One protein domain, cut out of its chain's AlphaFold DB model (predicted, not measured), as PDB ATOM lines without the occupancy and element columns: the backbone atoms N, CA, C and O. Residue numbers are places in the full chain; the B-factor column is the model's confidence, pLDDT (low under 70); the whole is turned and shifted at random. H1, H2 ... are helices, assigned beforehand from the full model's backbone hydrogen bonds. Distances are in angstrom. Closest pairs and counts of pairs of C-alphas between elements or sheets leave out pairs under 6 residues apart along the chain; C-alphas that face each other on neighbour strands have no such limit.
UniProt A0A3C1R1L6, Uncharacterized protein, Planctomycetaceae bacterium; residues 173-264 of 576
ATOM      1  N   ARG A 173     -42.855   5.128 -29.823       90.81
ATOM      2  CA  ARG A 173     -43.247   5.967 -30.967       90.81
ATOM      3  C   ARG A 173     -42.071   6.766 -31.513       90.81
ATOM      4  O   ARG A 173     -41.434   7.500 -30.763       90.81
ATOM      5  N   ALA A 174     -41.813   6.645 -32.812       90.62
ATOM      6  CA  ALA A 174     -40.702   7.327 -33.476       90.62
ATOM      7  C   ALA A 174     -41.123   8.584 -34.259       90.62
ATOM      8  O   ALA A 174     -40.252   9.313 -34.724       90.62
ATOM      9  N   ASP A 175     -42.423   8.869 -34.395       85.69
ATOM     10  CA  ASP A 175     -42.954   9.906 -35.295       85.69
ATOM     11  C   ASP A 175     -42.260  11.266 -35.121       85.69
ATOM     12  O   ASP A 175     -41.855  11.912 -36.090       85.69
ATOM     13  N   GLY A 176     -42.068  11.679 -33.867       85.00
ATOM     14  CA  GLY A 176     -41.514  12.986 -33.533       85.00
ATOM     15  C   GLY A 176     -40.032  13.157 -33.868       85.00
ATOM     16  O   GLY A 176     -39.610  14.273 -34.163       85.00
ATOM     17  N   ILE A 177     -39.233  12.079 -33.894       87.56
ATOM     18  CA  ILE A 177     -37.785  12.172 -34.154       87.56
ATOM     19  C   ILE A 177     -37.444  12.143 -35.652       87.56
ATOM     20  O   ILE A 177     -36.362  12.583 -36.049       87.56
ATOM     21  N   VAL A 178     -38.370  11.698 -36.512       86.50
ATOM     22  CA  VAL A 178     -38.128  11.552 -37.958       86.50
ATOM     23  C   VAL A 178     -37.820  12.903 -38.604       86.50
ATOM     24  O   VAL A 178     -36.736  13.066 -39.169       86.50
ATOM     25  N   LEU A 179     -38.723  13.884 -38.477       82.75
ATOM     26  CA  LEU A 179     -38.583  15.194 -39.126       82.75
ATOM     27  C   LEU A 179     -37.323  15.961 -38.677       82.75
ATOM     28  O   LEU A 179     -36.601  16.442 -39.559       82.75
ATOM     29  N   PRO A 180     -36.996  16.058 -37.370       82.06
ATOM     30  CA  PRO A 180     -35.750  16.681 -36.925       82.06
ATOM     31  C   PRO A 180     -34.502  15.982 -37.482       82.06
ATOM     32  O   PRO A 180     -33.575  16.654 -37.940       82.06
ATOM     33  N   THR A 181     -34.501  14.644 -37.530       86.69
ATOM     34  CA  THR A 181     -33.393  13.855 -38.098       86.69
ATOM     35  C   THR A 181     -33.223  14.107 -39.592       86.69
ATOM     36  O   THR A 181     -32.103  14.312 -40.070       86.69
ATOM     37  N   GLU A 182     -34.318  14.174 -40.351       86.81
ATOM     38  CA  GLU A 182     -34.242  14.519 -41.769       86.81
ATOM     39  C   GLU A 182     -33.754  15.951 -42.003       86.81
ATOM     40  O   GLU A 182     -32.946  16.186 -42.908       86.81
ATOM     41  N   ALA A 183     -34.262  16.911 -41.225       83.94
ATOM     42  CA  ALA A 183     -33.908  18.320 -41.348       83.94
ATOM     43  C   ALA A 183     -32.410  18.525 -41.124       83.94
ATOM     44  O   ALA A 183     -31.748  19.138 -41.968       83.94
ATOM     45  N   LEU A 184     -31.868  17.921 -40.065       84.31
ATOM     46  CA  LEU A 184     -30.438  17.935 -39.801       84.31
ATOM     47  C   LEU A 184     -29.652  17.274 -40.927       84.31
ATOM     48  O   LEU A 184     -28.686  17.845 -41.426       84.31
ATOM     49  N   GLY A 185     -30.071  16.089 -41.373       88.12
ATOM     50  CA  GLY A 185     -29.394  15.428 -42.478       88.12
ATOM     51  C   GLY A 185     -29.351  16.317 -43.726       88.12
ATOM     52  O   GLY A 185     -28.344  16.326 -44.441       88.12
ATOM     53  N   ARG A 186     -30.448  17.018 -44.052       89.06
ATOM     54  CA  ARG A 186     -30.511  17.935 -45.204       89.06
ATOM     55  C   ARG A 186     -29.561  19.115 -45.025       89.06
ATOM     56  O   ARG A 186     -28.939  19.518 -46.004       89.06
ATOM     57  N   GLU A 187     -29.461  19.660 -43.816       86.00
ATOM     58  CA  GLU A 187     -28.509  20.725 -43.485       86.00
ATOM     59  C   GLU A 187     -27.064  20.243 -43.652       86.00
ATOM     60  O   GLU A 187     -26.342  20.785 -44.481       86.00
ATOM     61  N   LEU A 188     -26.679  19.146 -42.997       87.50
ATOM     62  CA  LEU A 188     -25.316  18.609 -43.066       87.50
ATOM     63  C   LEU A 188     -24.884  18.269 -44.498       87.50
ATOM     64  O   LEU A 188     -23.751  18.550 -44.891       87.50
ATOM     65  N   ASN A 189     -25.785  17.710 -45.314       89.88
ATOM     66  CA  ASN A 189     -25.500  17.460 -46.727       89.88
ATOM     67  C   ASN A 189     -25.336  18.756 -47.537       89.88
ATOM     68  O   ASN A 189     -24.498  18.792 -48.441       89.88
ATOM     69  N   ARG A 190     -26.102  19.816 -47.232       90.00
ATOM     70  CA  ARG A 190     -25.919  21.140 -47.851       90.00
ATOM     71  C   ARG A 190     -24.565  21.733 -47.470       90.00
ATOM     72  O   ARG A 190     -23.837  22.158 -48.363       90.00
ATOM     73  N   THR A 191     -24.191  21.688 -46.192       86.50
ATOM     74  CA  THR A 191     -22.888  22.172 -45.709       86.50
ATOM     75  C   THR A 191     -21.728  21.398 -46.335       86.50
ATOM     76  O   THR A 191     -20.772  22.003 -46.810       86.50
ATOM     77  N   TRP A 192     -21.821  20.067 -46.409       90.00
ATOM     78  CA  TRP A 192     -20.817  19.221 -47.063       90.00
ATOM     79  C   TRP A 192     -20.682  19.521 -48.564       90.00
ATOM     80  O   TRP A 192     -19.577  19.550 -49.103       90.00
ATOM     81  N   ALA A 193     -21.793  19.779 -49.258       90.75
ATOM     82  CA  ALA A 193     -21.746  20.179 -50.662       90.75
ATOM     83  C   ALA A 193     -21.087  21.559 -50.840       90.75
ATOM     84  O   ALA A 193     -20.267  21.725 -51.743       90.75
ATOM     85  N   ALA A 194     -21.408  22.518 -49.966       88.88
ATOM     86  CA  ALA A 194     -20.847  23.868 -49.987       88.88
ATOM     87  C   ALA A 194     -19.350  23.903 -49.635       88.88
ATOM     88  O   ALA A 194     -18.617  24.725 -50.177       88.88
ATOM     89  N   SER A 195     -18.867  22.977 -48.800       86.50
ATOM     90  CA  SER A 195     -17.447  22.862 -48.437       86.50
ATOM     91  C   SER A 195     -16.579  22.185 -49.506       86.50
ATOM     92  O   SER A 195     -15.440  21.813 -49.232       86.50
ATOM     93  N   GLY A 196     -17.100  21.977 -50.720       89.62
ATOM     94  CA  GLY A 196     -16.377  21.287 -51.788       89.62
ATOM     95  C   GLY A 196     -16.304  19.770 -51.599       89.62
ATOM     96  O   GLY A 196     -15.428  19.132 -52.177       89.62
ATOM     97  N   ARG A 197     -17.228  19.180 -50.821       89.00
ATOM     98  CA  ARG A 197     -17.318  17.730 -50.560       89.00
ATOM     99  C   ARG A 197     -16.102  17.160 -49.831       89.00
ATOM    100  O   ARG A 197     -15.715  16.012 -50.045       89.00
ATOM    101  N   VAL A 198     -15.495  17.963 -48.963       82.94
ATOM    102  CA  VAL A 198     -14.352  17.542 -48.151       82.94
ATOM    103  C   VAL A 198     -14.811  16.553 -47.074       82.94
ATOM    104  O   VAL A 198     -15.682  16.856 -46.257       82.94
ATOM    105  N   GLY A 199     -14.182  15.376 -47.047       84.06
ATOM    106  CA  GLY A 199     -14.482  14.303 -46.096       84.06
ATOM    107  C   GLY A 199     -15.682  13.428 -46.489       84.06
ATOM    108  O   GLY A 199     -16.294  13.635 -47.542       84.06
ATOM    109  N   PRO A 200     -16.015  12.417 -45.660       87.25
ATOM    110  CA  PRO A 200     -17.123  11.511 -45.936       87.25
ATOM    111  C   PRO A 200     -18.454  12.265 -45.954       87.25
ATOM    112  O   PRO A 200     -18.663  13.215 -45.199       87.25
ATOM    113  N   ARG A 201     -19.361  11.827 -46.832       90.19
ATOM    114  CA  ARG A 201     -20.712  12.378 -46.914       90.19
ATOM    115  C   ARG A 201     -21.507  11.988 -45.657       90.19
ATOM    116  O   ARG A 201     -21.578  10.790 -45.388       90.19
ATOM    117  N   PRO A 202     -22.163  12.939 -44.966       90.62
ATOM    118  CA  PRO A 202     -23.032  12.629 -43.834       90.62
ATOM    119  C   PRO A 202     -24.186  11.696 -44.228       90.62
ATOM    120  O   PRO A 202     -24.863  11.912 -45.239       90.62
ATOM    121  N   GLN A 203     -24.433  10.674 -43.412       90.88
ATOM    122  CA  GLN A 203     -25.417   9.610 -43.635       90.88
ATOM    123  C   GLN A 203     -26.609   9.673 -42.666       90.88
ATOM    124  O   GLN A 203     -27.370   8.714 -42.577       90.88
ATOM    125  N   ILE A 204     -26.837  10.800 -41.982       91.31
ATOM    126  CA  ILE A 204     -27.927  10.977 -40.999       91.31
ATOM    127  C   ILE A 204     -29.327  10.628 -41.558       91.31
ATOM    128  O   ILE A 204     -30.192  10.167 -40.817       91.31
ATOM    129  N   GLN A 205     -29.565  10.756 -42.870       90.00
ATOM    130  CA  GLN A 205     -30.824  10.311 -43.494       90.00
ATOM    131  C   GLN A 205     -31.097   8.814 -43.317       90.00
ATOM    132  O   GLN A 205     -32.257   8.421 -43.214       90.00
ATOM    133  N   LEU A 206     -30.050   7.983 -43.293       93.00
ATOM    134  CA  LEU A 206     -30.184   6.544 -43.075       93.00
ATOM    135  C   LEU A 206     -30.816   6.267 -41.708       93.00
ATOM    136  O   LEU A 206     -31.739   5.460 -41.617       93.00
ATOM    137  N   LEU A 207     -30.358   6.986 -40.679       93.75
ATOM    138  CA  LEU A 207     -30.891   6.893 -39.323       93.75
ATOM    139  C   LEU A 207     -32.361   7.315 -39.269       93.75
ATOM    140  O   LEU A 207     -33.173   6.592 -38.704       93.75
ATOM    141  N   SER A 208     -32.721   8.435 -39.907       92.38
ATOM    142  CA  SER A 208     -34.115   8.905 -39.952       92.38
ATOM    143  C   SER A 208     -35.065   7.846 -40.529       92.38
ATOM    144  O   SER A 208     -36.076   7.506 -39.917       92.38
ATOM    145  N   GLN A 209     -34.703   7.260 -41.674       94.31
ATOM    146  CA  GLN A 209     -35.520   6.233 -42.322       94.31
ATOM    147  C   GLN A 209     -35.613   4.949 -41.495       94.31
ATOM    148  O   GLN A 209     -36.650   4.290 -41.500       94.31
ATOM    149  N   ALA A 210     -34.530   4.564 -40.817       96.19
ATOM    150  CA  ALA A 210     -34.528   3.381 -39.970       96.19
ATOM    151  C   ALA A 210     -35.384   3.578 -38.711       96.19
ATOM    152  O   ALA A 210     -36.171   2.695 -38.387       96.19
ATOM    153  N   LEU A 211     -35.300   4.751 -38.067       95.44
ATOM    154  CA  LEU A 211     -36.154   5.127 -36.935       95.44
ATOM    155  C   LEU A 211     -37.638   5.085 -37.313       95.44
ATOM    156  O   LEU A 211     -38.427   4.505 -36.573       95.44
ATOM    157  N   ALA A 212     -37.999   5.647 -38.472       94.44
ATOM    158  CA  ALA A 212     -39.375   5.637 -38.971       94.44
ATOM    159  C   ALA A 212     -39.899   4.203 -39.150       94.44
ATOM    160  O   ALA A 212     -40.879   3.819 -38.520       94.44
ATOM    161  N   ARG A 213     -39.192   3.377 -39.936       95.81
ATOM    162  CA  ARG A 213     -39.611   1.993 -40.222       95.81
ATOM    163  C   ARG A 213     -39.705   1.132 -38.963       95.81
ATOM    164  O   ARG A 213     -40.669   0.393 -38.799       95.81
ATOM    165  N   PHE A 214     -38.717   1.238 -38.073       96.88
ATOM    166  CA  PHE A 214     -38.728   0.530 -36.796       96.88
ATOM    167  C   PHE A 214     -39.913   0.963 -35.923       96.88
ATOM    168  O   PHE A 214     -40.613   0.120 -35.366       96.88
ATOM    169  N   GLY A 215     -40.161   2.273 -35.823       95.44
ATOM    170  CA  GLY A 215     -41.286   2.824 -35.070       95.44
ATOM    171  C   GLY A 215     -42.646   2.385 -35.610       95.44
ATOM    172  O   GLY A 215     -43.525   2.047 -34.815       95.44
ATOM    173  N   ASP A 216     -42.812   2.329 -36.933       94.94
ATOM    174  CA  ASP A 216     -44.040   1.866 -37.590       94.94
ATOM    175  C   ASP A 216     -44.321   0.388 -37.279       94.94
ATOM    176  O   ASP A 216     -45.421   0.029 -36.840       94.94
ATOM    177  N   ASP A 217     -43.313  -0.473 -37.436       96.19
ATOM    178  CA  ASP A 217     -43.426  -1.908 -37.161       96.19
ATOM    179  C   ASP A 217     -43.673  -2.193 -35.674       96.19
ATOM    180  O   ASP A 217     -44.530  -3.015 -35.329       96.19
ATOM    181  N   LEU A 218     -42.974  -1.481 -34.780       96.75
ATOM    182  CA  LEU A 218     -43.178  -1.568 -33.334       96.75
ATOM    183  C   LEU A 218     -44.555  -1.018 -32.931       96.75
ATOM    184  O   LEU A 218     -45.204  -1.517 -32.017       96.75
ATOM    185  N   THR A 219     -45.060   0.022 -33.588       94.94
ATOM    186  CA  THR A 219     -46.401   0.553 -33.294       94.94
ATOM    187  C   THR A 219     -47.490  -0.424 -33.725       94.94
ATOM    188  O   THR A 219     -48.480  -0.582 -33.014       94.94
ATOM    189  N   THR A 220     -47.285  -1.140 -34.830       94.38
ATOM    190  CA  THR A 220     -48.299  -2.004 -35.453       94.38
ATOM    191  C   THR A 220     -48.117  -3.503 -35.191       94.38
ATOM    192  O   THR A 220     -48.874  -4.313 -35.732       94.38
ATOM    193  N   ILE A 221     -47.168  -3.890 -34.328       94.88
ATOM    194  CA  ILE A 221     -46.886  -5.286 -33.945       94.88
ATOM    195  C   ILE A 221     -46.575  -6.158 -35.171       94.88
ATOM    196  O   ILE A 221     -47.042  -7.292 -35.305       94.88
ATOM    197  N   ARG A 222     -45.816  -5.627 -36.131       94.94
ATOM    198  CA  ARG A 222     -45.449  -6.364 -37.347       94.94
ATOM    199  C   ARG A 222     -44.216  -7.218 -37.088       94.94
ATOM    200  O   ARG A 222     -43.163  -7.001 -37.663       94.94
ATOM    201  N   THR A 223     -44.362  -8.220 -36.219       93.12
ATOM    202  CA  THR A 223     -43.282  -9.118 -35.770       93.12
ATOM    203  C   THR A 223     -42.463  -9.708 -36.922       93.12
ATOM    204  O   THR A 223     -41.259  -9.876 -36.782       93.12
ATOM    205  N   GLY A 224     -43.106  -9.963 -38.068       91.69
ATOM    206  CA  GLY A 224     -42.447 -10.345 -39.316       91.69
ATOM    207  C   GLY A 224     -41.401  -9.334 -39.763       91.69
ATOM    208  O   GLY A 224     -40.220  -9.602 -39.618       91.69
ATOM    209  N   SER A 225     -41.830  -8.169 -40.257       95.06
ATOM    210  CA  SER A 225     -40.924  -7.113 -40.736       95.06
ATOM    211  C   SER A 225     -40.022  -6.537 -39.646       95.06
ATOM    212  O   SER A 225     -38.952  -6.025 -39.960       95.06
ATOM    213  N   LEU A 226     -40.408  -6.653 -38.374       96.62
ATOM    214  CA  LEU A 226     -39.600  -6.195 -37.252       96.62
ATOM    215  C   LEU A 226     -38.380  -7.090 -37.000       96.62
ATOM    216  O   LEU A 226     -37.279  -6.566 -36.828       96.62
ATOM    217  N   LEU A 227     -38.574  -8.415 -36.967       96.81
ATOM    218  CA  LEU A 227     -37.571  -9.378 -36.486       96.81
ATOM    219  C   LEU A 227     -36.946 -10.243 -37.589       96.81
ATOM    220  O   LEU A 227     -35.827 -10.724 -37.416       96.81
ATOM    221  N   VAL A 228     -37.664 -10.493 -38.687       93.50
ATOM    222  CA  VAL A 228     -37.294 -11.470 -39.727       93.50
ATOM    223  C   VAL A 228     -37.585 -10.953 -41.146       93.50
ATOM    224  O   VAL A 228     -38.051  -9.834 -41.354       93.50
ATOM    225  N   GLY A 229     -37.277 -11.770 -42.156       87.06
ATOM    226  CA  GLY A 229     -37.400 -11.415 -43.572       87.06
ATOM    227  C   GLY A 229     -36.157 -10.718 -44.128       87.06
ATOM    228  O   GLY A 229     -35.129 -10.627 -43.464       87.06
ATOM    229  N   ASP A 230     -36.248 -10.227 -45.367       86.38
ATOM    230  CA  ASP A 230     -35.085  -9.720 -46.113       86.38
ATOM    231  C   ASP A 230     -34.443  -8.473 -45.491       86.38
ATOM    232  O   ASP A 230     -33.255  -8.211 -45.690       86.38
ATOM    233  N   ARG A 231     -35.243  -7.643 -44.812       91.19
ATOM    234  CA  ARG A 231     -34.802  -6.372 -44.219       91.19
ATOM    235  C   ARG A 231     -35.526  -6.113 -42.895       91.19
ATOM    236  O   ARG A 231     -36.404  -5.245 -42.869       91.19
ATOM    237  N   PRO A 232     -35.179  -6.841 -41.820       96.31
ATOM    238  CA  PRO A 232     -35.784  -6.630 -40.515       96.31
ATOM    239  C   PRO A 232     -35.523  -5.201 -40.036       96.31
ATOM    240  O   PRO A 232     -34.406  -4.686 -40.141       96.31
ATOM    241  N   THR A 233     -36.547  -4.524 -39.527       97.69
ATOM    242  CA  THR A 233     -36.404  -3.117 -39.135       97.69
ATOM    243  C   THR A 233     -35.635  -2.941 -37.828       97.69
ATOM    244  O   THR A 233     -35.011  -1.894 -37.652       97.69
ATOM    245  N   ALA A 234     -35.587  -3.958 -36.957       97.62
ATOM    246  CA  ALA A 234     -34.752  -3.948 -35.756       97.62
ATOM    247  C   ALA A 234     -33.250  -3.942 -36.082       97.62
ATOM    248  O   ALA A 234     -32.550  -2.999 -35.705       97.62
ATOM    249  N   SER A 235     -32.760  -4.937 -36.832       97.12
ATOM    250  CA  SER A 235     -31.352  -4.990 -37.256       97.12
ATOM    251  C   SER A 235     -31.001  -3.818 -38.173       97.12
ATOM    252  O   SER A 235     -29.971  -3.173 -37.993       97.12
ATOM    253  N   GLY A 236     -31.919  -3.423 -39.063       97.44
ATOM    254  CA  GLY A 236     -31.756  -2.235 -39.899       97.44
ATOM    255  C   GLY A 236     -31.589  -0.929 -39.108       97.44
ATOM    256  O   GLY A 236     -30.891  -0.023 -39.574       97.44
ATOM    257  N   LEU A 237     -32.196  -0.806 -37.922       97.50
ATOM    258  CA  LEU A 237     -31.975   0.330 -37.023       97.50
ATOM    259  C   LEU A 237     -30.616   0.252 -36.324       97.50
ATOM    260  O   LEU A 237     -29.924   1.268 -36.255       97.50
ATOM    261  N   VAL A 238     -30.205  -0.930 -35.857       97.81
ATOM    262  CA  VAL A 238     -28.868  -1.142 -35.275       97.81
ATOM    263  C   VAL A 238     -27.780  -0.770 -36.284       97.81
ATOM    264  O   VAL A 238     -26.921   0.057 -35.977       97.81
ATOM    265  N   ASP A 239     -27.883  -1.272 -37.516       96.75
ATOM    266  CA  ASP A 239     -26.960  -0.968 -38.610       96.75
ATOM    267  C   ASP A 239     -26.920   0.527 -38.936       96.75
ATOM    268  O   ASP A 239     -25.853   1.102 -39.168       96.75
ATOM    269  N   ALA A 240     -28.082   1.182 -38.974       96.69
ATOM    270  CA  ALA A 240     -28.160   2.611 -39.242       96.69
ATOM    271  C   ALA A 240     -27.473   3.429 -38.143       96.69
ATOM    272  O   ALA A 240     -26.747   4.375 -38.460       96.69
ATOM    273  N   ILE A 241     -27.661   3.060 -36.874       96.00
ATOM    274  CA  ILE A 241     -26.986   3.699 -35.739       96.00
ATOM    275  C   ILE A 241     -25.474   3.486 -35.835       96.00
ATOM    276  O   ILE A 241     -24.718   4.455 -35.787       96.00
ATOM    277  N   ASP A 242     -25.020   2.252 -36.046       95.44
ATOM    278  CA  ASP A 242     -23.590   1.939 -36.076       95.44
ATOM    279  C   ASP A 242     -22.882   2.621 -37.260       95.44
ATOM    280  O   ASP A 242     -21.799   3.186 -37.100       95.44
ATOM    281  N   ARG A 243     -23.532   2.697 -38.429       94.69
ATOM    282  CA  ARG A 243     -23.009   3.423 -39.602       94.69
ATOM    283  C   ARG A 243     -22.996   4.939 -39.445       94.69
ATOM    284  O   ARG A 243     -22.192   5.598 -40.102       94.69
ATOM    285  N   THR A 244     -23.896   5.497 -38.637       94.25
ATOM    286  CA  THR A 244     -23.996   6.950 -38.418       94.25
ATOM    287  C   THR A 244     -23.291   7.415 -37.148       94.25
ATOM    288  O   THR A 244     -23.198   8.621 -36.934       94.25
ATOM    289  N   ARG A 245     -22.715   6.506 -36.349       92.25
ATOM    290  CA  ARG A 245     -22.007   6.818 -35.097       92.25
ATOM    291  C   ARG A 245     -20.975   7.935 -35.264       92.25
ATOM    292  O   ARG A 245     -21.026   8.913 -34.529       92.25
ATOM    293  N   GLY A 246     -20.115   7.847 -36.280       90.88
ATOM    294  CA  GLY A 246     -19.105   8.880 -36.547       90.88
ATOM    295  C   GLY A 246     -19.697  10.243 -36.931       90.88
ATOM    296  O   GLY A 246     -19.146  11.277 -36.560       90.88
ATOM    297  N   ASP A 247     -20.840  10.268 -37.626       90.19
ATOM    298  CA  ASP A 247     -21.543  11.519 -37.927       90.19
ATOM    299  C   ASP A 247     -22.179  12.106 -36.661       90.19
ATOM    300  O   ASP A 247     -22.085  13.309 -36.423       90.19
ATOM    301  N   ILE A 248     -22.794  11.268 -35.821       88.94
ATOM    302  CA  ILE A 248     -23.391  11.696 -34.552       88.94
ATOM    303  C   ILE A 248     -22.308  12.256 -33.631       88.94
ATOM    304  O   ILE A 248     -22.463  13.358 -33.128       88.94
ATOM    305  N   GLU A 249     -21.183  11.569 -33.455       90.50
ATOM    306  CA  GLU A 249     -20.071  12.050 -32.624       90.50
ATOM    307  C   GLU A 249     -19.474  13.361 -33.147       90.50
ATOM    308  O   GLU A 249     -19.090  14.233 -32.368       90.50
ATOM    309  N   ARG A 250     -19.426  13.532 -34.472       87.31
ATOM    310  CA  ARG A 250     -18.877  14.737 -35.097       87.31
ATOM    311  C   ARG A 250     -19.812  15.939 -35.007       87.31
ATOM    312  O   ARG A 250     -19.335  17.052 -34.798       87.31
ATOM    313  N   TYR A 251     -21.107  15.739 -35.238       83.06
ATOM    314  CA  TYR A 251     -22.065  16.832 -35.433       83.06
ATOM    315  C   TYR A 251     -23.034  17.018 -34.259       83.06
ATOM    316  O   TYR A 251     -23.541  18.119 -34.071       83.06
ATOM    317  N   LEU A 252     -23.282  15.971 -33.469       80.62
ATOM    318  CA  LEU A 252     -24.218  15.937 -32.338       80.62
ATOM    319  C   LEU A 252     -23.700  15.057 -31.173       80.62
ATOM    320  O   LEU A 252     -24.421  14.162 -30.712       80.62
ATOM    321  N   PRO A 253     -22.470  15.258 -30.669       87.81
ATOM    322  CA  PRO A 253     -21.880  14.354 -29.677       87.81
ATOM    323  C   PRO A 253     -22.731  14.212 -28.408       87.81
ATOM    324  O   PRO A 253     -22.736  13.164 -27.769       87.81
ATOM    325  N   GLN A 254     -23.507  15.242 -28.061       84.62
ATOM    326  CA  GLN A 254     -24.396  15.247 -26.898       84.62
ATOM    327  C   GLN A 254     -25.575  14.272 -27.038       84.62
ATOM    328  O   GLN A 254     -26.140  13.862 -26.027       84.62
ATOM    329  N   LEU A 255     -25.950  13.893 -28.264       84.56
ATOM    330  CA  LEU A 255     -27.031  12.939 -28.515       84.56
ATOM    331  C   LEU A 255     -26.543  11.489 -28.568       84.56
ATOM    332  O   LEU A 255     -27.367  10.586 -28.422       84.56
ATOM    333  N   ALA A 256     -25.233  11.247 -28.701       89.62
ATOM    334  CA  ALA A 256     -24.673   9.896 -28.767       89.62
ATOM    335  C   ALA A 256     -25.132   8.989 -27.602       89.62
ATOM    336  O   ALA A 256     -25.644   7.905 -27.888       89.62
ATOM    337  N   PRO A 257     -25.119   9.426 -26.320       90.31
ATOM    338  CA  PRO A 257     -25.576   8.580 -25.212       90.31
ATOM    339  C   PRO A 257     -27.063   8.207 -25.280       90.31
ATOM    340  O   PRO A 257     -27.469   7.166 -24.765       90.31
ATOM    341  N   VAL A 258     -27.901   9.060 -25.878       89.12
ATOM    342  CA  VAL A 258     -29.337   8.787 -26.036       89.12
ATOM    343  C   VAL A 258     -29.571   7.854 -27.224       89.12
ATOM    344  O   VAL A 258     -30.391   6.943 -27.140       89.12
ATOM    345  N   ILE A 259     -28.811   8.019 -28.308       92.00
ATOM    346  CA  ILE A 259     -28.846   7.100 -29.450       92.00
ATOM    347  C   ILE A 259     -28.365   5.698 -29.049       92.00
ATOM    348  O   ILE A 259     -28.974   4.714 -29.468       92.00
ATOM    349  N   ASP A 260     -27.360   5.578 -28.180       93.56
ATOM    350  CA  ASP A 260     -26.937   4.281 -27.639       93.56
ATOM    351  C   ASP A 260     -28.061   3.594 -26.835       93.56
ATOM    352  O   ASP A 260     -28.204   2.372 -26.895       93.56
ATOM    353  N   GLN A 261     -28.928   4.353 -26.149       94.81
ATOM    354  CA  GLN A 261     -30.122   3.786 -25.505       94.81
ATOM    355  C   GLN A 261     -31.139   3.271 -26.533       94.81
ATOM    356  O   GLN A 261     -31.724   2.208 -26.327       94.81
ATOM    357  N   VAL A 262     -31.330   3.979 -27.653       94.88
ATOM    358  CA  VAL A 262     -32.187   3.502 -28.756       94.88
ATOM    359  C   VAL A 262     -31.606   2.233 -29.380       94.88
ATOM    360  O   VAL A 262     -32.340   1.278 -29.630       94.88
ATOM    361  N   ARG A 263     -30.282   2.168 -29.549       96.62
ATOM    362  CA  ARG A 263     -29.597   0.943 -29.977       96.62
ATOM    363  C   ARG A 263     -29.849  -0.201 -28.996       96.62
ATOM    364  O   ARG A 263     -30.161  -1.301 -29.432       96.62
ATOM    365  N   GLY A 264     -29.764   0.051 -27.689       96.31
ATOM    366  CA  GLY A 264     -30.052  -0.938 -26.643       96.31
ATOM    367  C   GLY A 264     -31.502  -1.438 -26.626       96.31
ATOM    368  O   GLY A 264     -31.763  -2.529 -26.129       96.31
TER     369      GLY A 264
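Overview. This is residues 173 to 264 of the 576 residues of an uncharacterized protein of Planctomycetaceae bacterium (UniProt A0A3C1R1L6). What shape? Two helical hairpins, H1-H2 and H4-H5, sit side by side, with H3, residues 223 to 227, at the turn. How big? The printed part has 92 residues with five named helices, all helix. It is compact, with a radius of gyration of the C-alphas of 13.8 A, and spans 43 by 25 by 21 A.

Arrangement. What touches? H1, residues 175 to 194, touches H2, 204 to 220, closest at C-alphas 185 and 204, 4.9 A. What next? H4, residues 233 to 251, touches H2 and H5, 253 to 264, closest at C-alphas 214 and 233, 4.9 A, and 238 and 263, 5.7 A. Every O i to N i+4 pair is within hydrogen-bond range in H2 and H3; H1 has 14 of 16, H4 13 of 15, H5 6 of 8.

Along the chain. H1's start? C-alpha 175 is at (-42.954, 9.906, -35.295). H5's end? C-alpha 264 is at (-30.052, -0.938, -26.643).

Size, cuts and confidence. Any cut? The printed part has none. Low confidence? No printed residue is under 70.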